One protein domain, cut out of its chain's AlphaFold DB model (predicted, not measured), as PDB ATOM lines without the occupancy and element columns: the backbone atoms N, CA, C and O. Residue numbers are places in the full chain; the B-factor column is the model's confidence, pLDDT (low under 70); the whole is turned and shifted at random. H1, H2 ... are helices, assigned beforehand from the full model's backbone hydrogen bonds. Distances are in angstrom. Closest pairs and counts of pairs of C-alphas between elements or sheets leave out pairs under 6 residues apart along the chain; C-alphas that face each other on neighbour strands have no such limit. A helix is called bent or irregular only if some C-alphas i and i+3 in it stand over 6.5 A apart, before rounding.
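AT A GLANCE: This is residues 11 to 42 and 53 to 70 of the 73 residues of an uncharacterized protein of Sphingomonas kyeonggiensis (UniProt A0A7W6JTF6). Two longer helices, H2 and H3, meet at a steep angle and splay apart as a V that opens toward the cut in the chain, while the short helix H1 caps the narrow end, packed on the first part of H2 and the last residues of H3. H2 kinks near residue 36, and its far end makes one tip of the elongated outline. The printed part has 50 residues with three named helices in the order H1, H2, H3 and no named strand; the class is all helix. The whole is compact, with a radius of gyration of the C-alphas of 11.0 A, and it spans 35 by 22 by 17 A.

IN THESE COORDINATES: H1 is residues 11 to 18, and C-alpha 11 stands at (-11.796, -9.110, 1.971). H2, the longest helix by residues, is residues 24 to 42 and measures 26.4 A from first to last C-alpha; C-alpha 24 is at (-19.190, -10.466, -6.457). H2 has a kink of 43 degrees near residue 36 and is irregular, with C-alphas 38 and 41 lying 9.1 A apart. H3 is residues 55 to 69, 20.9 A long, and ends with C-alpha 69 at (-6.954, -12.128, -7.258).

HOW THE PARTS SIT: H2 touches H3 with residues 27 to 35 alone; their closest C-alphas, those of Ala 31 and Ala 64, are 5.1 A apart. H2 and H3 run opposite ways at a steep tilt of 58 degrees. H1 touches residues 67 to 69 of H3, with the closest C-alphas, those of Val 12 and Leu 68, 5.1 A apart. These two run the same way at a shallow tilt of 33 degrees, only just short of steep. H1 and H2 only just touch, with 3 pairs of C-alphas within 8 A. H2 touches H1 with residues 26 to 30 alone, and the closest C-alphas of the two helices are those of Glu 11 and Glu 26, 6.1 A apart. H1 and H2 run opposite ways at a steep tilt of 46 degrees. The helix packing is mostly crossed, but only just: of the three pairs, one is at a shallow tilt. In H1 and H3 every O i to N i+4 pair is within hydrogen-bond range; in H2 it is 13 of 15.

THE WHOLE: The two C-alphas farthest apart are those of Glu 18 and Arg 42, at 34.8 A. The link from H1 to H2, of 5 residues, is tight. The link from H2 to H3 is across the cut: residues 43 to 52 are not printed, and C-alphas 42 and 53 are 20.6 A apart. The mean pLDDT of the printed part is 80.7, and it is under 70 at residue 12, residues 40 to 42 and residue 70.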
ATOM      1  N   GLU A  11     -11.547  -8.200   3.079       71.19
ATOM      2  CA  GLU A  11     -11.796  -9.110   1.971       71.19
ATOM      3  C   GLU A  11     -10.550  -9.305   1.086       71.19
ATOM      4  O   GLU A  11     -10.312 -10.402   0.589       71.19
ATOM      5  N   VAL A  12      -9.726  -8.262   0.921       67.94
ATOM      6  CA  VAL A  12      -8.451  -8.329   0.184       67.94
ATOM      7  C   VAL A  12      -7.443  -9.198   0.923       67.94
ATOM      8  O   VAL A  12      -6.767 -10.015   0.305       67.94
ATOM      9  N   ILE A  13      -7.360  -9.048   2.245       72.44
ATOM     10  CA  ILE A  13      -6.441  -9.825   3.082       72.44
ATOM     11  C   ILE A  13      -6.842 -11.303   3.047       72.44
ATOM     12  O   ILE A  13      -5.979 -12.155   2.843       72.44
ATOM     13  N   ASP A  14      -8.138 -11.590   3.165       75.88
ATOM     14  CA  ASP A  14      -8.663 -12.957   3.185       75.88
ATOM     15  C   ASP A  14      -8.521 -13.646   1.819       75.88
ATOM     16  O   ASP A  14      -8.051 -14.781   1.752       75.88
ATOM     17  N   CYS A  15      -8.840 -12.964   0.709       75.00
ATOM     18  CA  CYS A  15      -8.693 -13.547  -0.633       75.00
ATOM     19  C   CYS A  15      -7.234 -13.897  -0.954       75.00
ATOM     20  O   CYS A  15      -6.960 -14.985  -1.466       75.00
ATOM     21  N   ILE A  16      -6.296 -13.006  -0.609       72.25
ATOM     22  CA  ILE A  16      -4.860 -13.237  -0.813       72.25
ATOM     23  C   ILE A  16      -4.357 -14.361   0.099       72.25
ATOM     24  O   ILE A  16      -3.615 -15.228  -0.361       72.25
ATOM     25  N   ALA A  17      -4.744 -14.363   1.378       76.44
ATOM     26  CA  ALA A  17      -4.288 -15.360   2.347       76.44
ATOM     27  C   ALA A  17      -4.789 -16.775   2.021       76.44
ATOM     28  O   ALA A  17      -4.053 -17.745   2.205       76.44
ATOM     29  N   GLU A  18      -6.021 -16.897   1.525       79.12
ATOM     30  CA  GLU A  18      -6.653 -18.182   1.208       79.12
ATOM     31  C   GLU A  18      -6.420 -18.635  -0.243       79.12
ATOM     32  O   GLU A  18      -6.759 -19.766  -0.593       79.12
ATOM     33  N   GLY A  19      -5.847 -17.782  -1.100       73.50
ATOM     34  CA  GLY A  19      -5.638 -18.084  -2.520       73.50
ATOM     35  C   GLY A  19      -6.947 -18.336  -3.276       73.50
ATOM     36  O   GLY A  19      -6.975 -19.124  -4.225       73.50
ATOM     37  N   ARG A  20      -8.043 -17.708  -2.836       81.19
ATOM     38  CA  ARG A  20      -9.386 -17.888  -3.401       81.19
ATOM     39  C   ARG A  20      -9.793 -16.707  -4.271       81.19
ATOM     40  O   ARG A  20      -9.336 -15.583  -4.086       81.19
ATOM     41  N   LEU A  21     -10.722 -16.958  -5.188       78.50
ATOM     42  CA  LEU A  21     -11.357 -15.887  -5.948       78.50
ATOM     43  C   LEU A  21     -12.345 -15.110  -5.060       78.50
ATOM     44  O   LEU A  21     -13.034 -15.721  -4.232       78.50
ATOM     45  N   PRO A  22     -12.445 -13.782  -5.231       80.69
ATOM     46  CA  PRO A  22     -13.425 -12.977  -4.518       80.69
ATOM     47  C   PRO A  22     -14.843 -13.257  -5.018       80.69
ATOM     48  O   PRO A  22     -15.079 -13.492  -6.205       80.69
ATOM     49  N   SER A  23     -15.816 -13.169  -4.116       86.12
ATOM     50  CA  SER A  23     -17.226 -13.105  -4.496       86.12
ATOM     51  C   SER A  23     -17.570 -11.754  -5.134       86.12
ATOM     52  O   SER A  23     -16.873 -10.751  -4.960       86.12
ATOM     53  N   LEU A  24     -18.703 -11.701  -5.840       83.69
ATOM     54  CA  LEU A  24     -19.190 -10.466  -6.457       83.69
ATOM     55  C   LEU A  24     -19.436  -9.355  -5.419       83.69
ATOM     56  O   LEU A  24     -19.200  -8.184  -5.702       83.69
ATOM     57  N   GLU A  25     -19.899  -9.703  -4.219       85.06
ATOM     58  CA  GLU A  25     -20.152  -8.737  -3.143       85.06
ATOM     59  C   GLU A  25     -18.847  -8.172  -2.564       85.06
ATOM     60  O   GLU A  25     -18.732  -6.966  -2.340       85.06
ATOM     61  N   GLU A  26     -17.842  -9.026  -2.354       83.19
ATOM     62  CA  GLU A  26     -16.503  -8.612  -1.918       83.19
ATOM     63  C   GLU A  26     -15.843  -7.706  -2.965       83.19
ATOM     64  O   GLU A  26     -15.332  -6.640  -2.621       83.19
ATOM     65  N   LEU A  27     -15.957  -8.052  -4.251       86.94
ATOM     66  CA  LEU A  27     -15.467  -7.227  -5.353       86.94
ATOM     67  C   LEU A  27     -16.083  -5.818  -5.338       86.94
ATOM     68  O   LEU A  27     -15.362  -4.826  -5.443       86.94
ATOM     69  N   HIS A  28     -17.403  -5.709  -5.164       87.12
ATOM     70  CA  HIS A  28     -18.084  -4.411  -5.102       87.12
ATOM     71  C   HIS A  28     -17.708  -3.594  -3.863       87.12
ATOM     72  O   HIS A  28     -17.596  -2.370  -3.959       87.12
ATOM     73  N   ARG A  29     -17.499  -4.245  -2.710       85.44
ATOM     74  CA  ARG A  29     -17.025  -3.574  -1.490       85.44
ATOM     75  C   ARG A  29     -15.636  -2.981  -1.683       85.44
ATOM     76  O   ARG A  29     -15.430  -1.803  -1.386       85.44
ATOM     77  N   VAL A  30     -14.710  -3.762  -2.237       85.69
ATOM     78  CA  VAL A  30     -13.341  -3.310  -2.522       85.69
ATOM     79  C   VAL A  30     -13.336  -2.205  -3.575       85.69
ATOM     80  O   VAL A  30     -12.661  -1.195  -3.391       85.69
ATOM     81  N   ALA A  31     -14.144  -2.325  -4.629       87.12
ATOM     82  CA  ALA A  31     -14.281  -1.281  -5.641       87.12
ATOM     83  C   ALA A  31     -14.819   0.037  -5.057       87.12
ATOM     84  O   ALA A  31     -14.278   1.102  -5.347       87.12
ATOM     85  N   GLY A  32     -15.817  -0.014  -4.170       85.75
ATOM     86  CA  GLY A  32     -16.316   1.177  -3.475       85.75
ATOM     87  C   GLY A  32     -15.269   1.836  -2.571       85.75
ATOM     88  O   GLY A  32     -15.208   3.067  -2.485       85.75
ATOM     89  N   HIS A  33     -14.411   1.033  -1.938       84.50
ATOM     90  CA  HIS A  33     -13.291   1.528  -1.141       84.50
ATOM     91  C   HIS A  33     -12.238   2.220  -2.019       84.50
ATOM     92  O   HIS A  33     -11.917   3.382  -1.790       84.50
ATOM     93  N   ILE A  34     -11.804   1.557  -3.095       84.56
ATOM     94  CA  ILE A  34     -10.858   2.102  -4.081       84.56
ATOM     95  C   ILE A  34     -11.393   3.395  -4.703       84.56
ATOM     96  O   ILE A  34     -10.653   4.369  -4.830       84.56
ATOM     97  N   TRP A  35     -12.679   3.443  -5.066       84.69
ATOM     98  CA  TRP A  35     -13.310   4.656  -5.587       84.69
ATOM     99  C   TRP A  35     -13.220   5.807  -4.585       84.69
ATOM    100  O   TRP A  35     -12.827   6.916  -4.945       84.69
ATOM    101  N   SER A  36     -13.546   5.536  -3.322       82.94
ATOM    102  CA  SER A  36     -13.512   6.537  -2.253       82.94
ATOM    103  C   SER A  36     -12.093   7.047  -1.992       82.94
ATOM    104  O   SER A  36     -11.910   8.248  -1.801       82.94
ATOM    105  N   ASP A  37     -11.091   6.173  -2.066       79.31
ATOM    106  CA  ASP A  37      -9.685   6.522  -1.851       79.31
ATOM    107  C   ASP A  37      -9.069   7.282  -3.036       79.31
ATOM    108  O   ASP A  37      -8.378   8.283  -2.846       79.31
ATOM    109  N   ILE A  38      -9.332   6.844  -4.273       75.31
ATOM    110  CA  ILE A  38      -8.764   7.454  -5.487       75.31
ATOM    111  C   ILE A  38      -9.470   8.766  -5.827       75.31
ATOM    112  O   ILE A  38      -8.829   9.750  -6.209       75.31
ATOM    113  N   ARG A  39     -10.804   8.777  -5.761       71.31
ATOM    114  CA  ARG A  39     -11.613   9.902  -6.240       71.31
ATOM    115  C   ARG A  39     -12.060  10.834  -5.130       71.31
ATOM    116  O   ARG A  39     -12.295  11.996  -5.457       71.31
ATOM    117  N   GLY A  40     -12.112  10.379  -3.874       66.69
ATOM    118  CA  GLY A  40     -12.362  11.184  -2.671       66.69
ATOM    119  C   GLY A  40     -13.156  12.474  -2.914       66.69
ATOM    120  O   GLY A  40     -14.254  12.455  -3.462       66.69
ATOM    121  N   ALA A  41     -12.565  13.621  -2.566       54.84
ATOM    122  CA  ALA A  41     -13.159  14.960  -2.688       54.84
ATOM    123  C   ALA A  41     -13.278  15.520  -4.130       54.84
ATOM    124  O   ALA A  41     -13.638  16.683  -4.308       54.84
ATOM    125  N   ARG A  42     -12.917  14.746  -5.159       58.09
ATOM    126  CA  ARG A  42     -12.795  15.196  -6.559       58.09
ATOM    127  C   ARG A  42     -13.882  14.658  -7.489       58.09
ATOM    128  O   ARG A  42     -13.993  15.157  -8.607       58.09
ATOM    129  N   ASP A  53     -22.489   0.579 -16.965       84.88
ATOM    130  CA  ASP A  53     -21.690   0.716 -18.191       84.88
ATOM    131  C   ASP A  53     -20.641   1.847 -18.126       84.88
ATOM    132  O   ASP A  53     -19.824   2.015 -19.030       84.88
ATOM    133  N   SER A  54     -20.625   2.652 -17.055       88.06
ATOM    134  CA  SER A  54     -19.664   3.753 -16.955       88.06
ATOM    135  C   SER A  54     -18.223   3.232 -16.928       88.06
ATOM    136  O   SER A  54     -17.868   2.328 -16.166       88.06
ATOM    137  N   SER A  55     -17.353   3.844 -17.738       87.06
ATOM    138  CA  SER A  55     -15.945   3.438 -17.829       87.06
ATOM    139  C   SER A  55     -15.224   3.542 -16.483       87.06
ATOM    140  O   SER A  55     -14.369   2.715 -16.184       87.06
ATOM    141  N   ASP A  56     -15.606   4.513 -15.650       86.62
ATOM    142  CA  ASP A  56     -15.107   4.668 -14.282       86.62
ATOM    143  C   ASP A  56     -15.471   3.466 -13.390       86.62
ATOM    144  O   ASP A  56     -14.616   2.961 -12.655       86.62
ATOM    145  N   ARG A  57     -16.707   2.952 -13.477       87.25
ATOM    146  CA  ARG A  57     -17.147   1.781 -12.701       87.25
ATOM    147  C   ARG A  57     -16.449   0.513 -13.162       87.25
ATOM    148  O   ARG A  57     -15.904  -0.214 -12.333       87.25
ATOM    149  N   LEU A  58     -16.392   0.290 -14.475       90.31
ATOM    150  CA  LEU A  58     -15.700  -0.857 -15.061       90.31
ATOM    151  C   LEU A  58     -14.205  -0.853 -14.717       90.31
ATOM    152  O   LEU A  58     -13.663  -1.883 -14.319       90.31
ATOM    153  N   LEU A  59     -13.542   0.302 -14.814       89.50
ATOM    154  CA  LEU A  59     -12.130   0.435 -14.458       89.50
ATOM    155  C   LEU A  59     -11.899   0.143 -12.974       89.50
ATOM    156  O   LEU A  59     -10.999  -0.619 -12.631       89.50
ATOM    157  N   THR A  60     -12.726   0.702 -12.093       88.12
ATOM    158  CA  THR A  60     -12.589   0.493 -10.645       88.12
ATOM    159  C   THR A  60     -12.813  -0.972 -10.261       88.12
ATOM    160  O   THR A  60     -12.055  -1.509  -9.455       88.12
ATOM    161  N   LEU A  61     -13.783  -1.654 -10.886       89.56
ATOM    162  CA  LEU A  61     -13.987  -3.098 -10.710       89.56
ATOM    163  C   LEU A  61     -12.765  -3.909 -11.157       89.56
ATOM    164  O   LEU A  61     -12.372  -4.842 -10.463       89.56
ATOM    165  N   ARG A  62     -12.120  -3.543 -12.273       87.31
ATOM    166  CA  ARG A  62     -10.892  -4.215 -12.734       87.31
ATOM    167  C   ARG A  62      -9.717  -4.023 -11.785       87.31
ATOM    168  O   ARG A  62      -8.959  -4.962 -11.561       87.31
ATOM    169  N   VAL A  63      -9.569  -2.834 -11.208       87.25
ATOM    170  CA  VAL A  63      -8.540  -2.588 -10.187       87.25
ATOM    171  C   VAL A  63      -8.836  -3.400  -8.923       87.25
ATOM    172  O   VAL A  63      -7.922  -4.003  -8.367       87.25
ATOM    173  N   ALA A  64     -10.102  -3.476  -8.501       86.75
ATOM    174  CA  ALA A  64     -10.514  -4.299  -7.364       86.75
ATOM    175  C   ALA A  64     -10.233  -5.792  -7.600       86.75
ATOM    176  O   ALA A  64      -9.683  -6.458  -6.726       86.75
ATOM    177  N   GLU A  65     -10.537  -6.305  -8.794       85.19
ATOM    178  CA  GLU A  65     -10.237  -7.681  -9.200       85.19
ATOM    179  C   GLU A  65      -8.727  -7.961  -9.150       85.19
ATOM    180  O   GLU A  65      -8.306  -8.940  -8.534       85.19
ATOM    181  N   ALA A  66      -7.904  -7.070  -9.713       84.56
ATOM    182  CA  ALA A  66      -6.447  -7.200  -9.685       84.56
ATOM    183  C   ALA A  66      -5.871  -7.154  -8.258       84.56
ATOM    184  O   ALA A  66      -4.886  -7.833  -7.973       84.56
ATOM    185  N   ALA A  67      -6.477  -6.376  -7.357       82.31
ATOM    186  CA  ALA A  67      -6.078  -6.323  -5.953       82.31
ATOM    187  C   ALA A  67      -6.440  -7.609  -5.188       82.31
ATOM    188  O   ALA A  67      -5.680  -8.027  -4.319       82.31
ATOM    189  N   LEU A  68      -7.581  -8.229  -5.504       79.38
ATOM    190  CA  LEU A  68      -8.106  -9.408  -4.804       79.38
ATOM    191  C   LEU A  68      -7.509 -10.727  -5.303       79.38
ATOM    192  O   LEU A  68      -7.179 -11.592  -4.500       79.38
ATOM    193  N   ALA A  69      -7.395 -10.887  -6.621       80.06
ATOM    194  CA  ALA A  69      -6.954 -12.128  -7.258       80.06
ATOM    195  C   ALA A  69      -5.497 -12.069  -7.754       80.06
ATOM    196  O   ALA A  69      -4.965 -13.063  -8.249       80.06
ATOM    197  N   GLY A  70      -4.848 -10.909  -7.628       69.94
ATOM    198  CA  GLY A  70      -3.555 -10.635  -8.241       69.94
ATOM    199  C   GLY A  70      -3.677 -10.299  -9.732       69.94
ATOM    200  O   GLY A  70      -4.610 -10.691 -10.431       69.94
TER     201      GLY A  70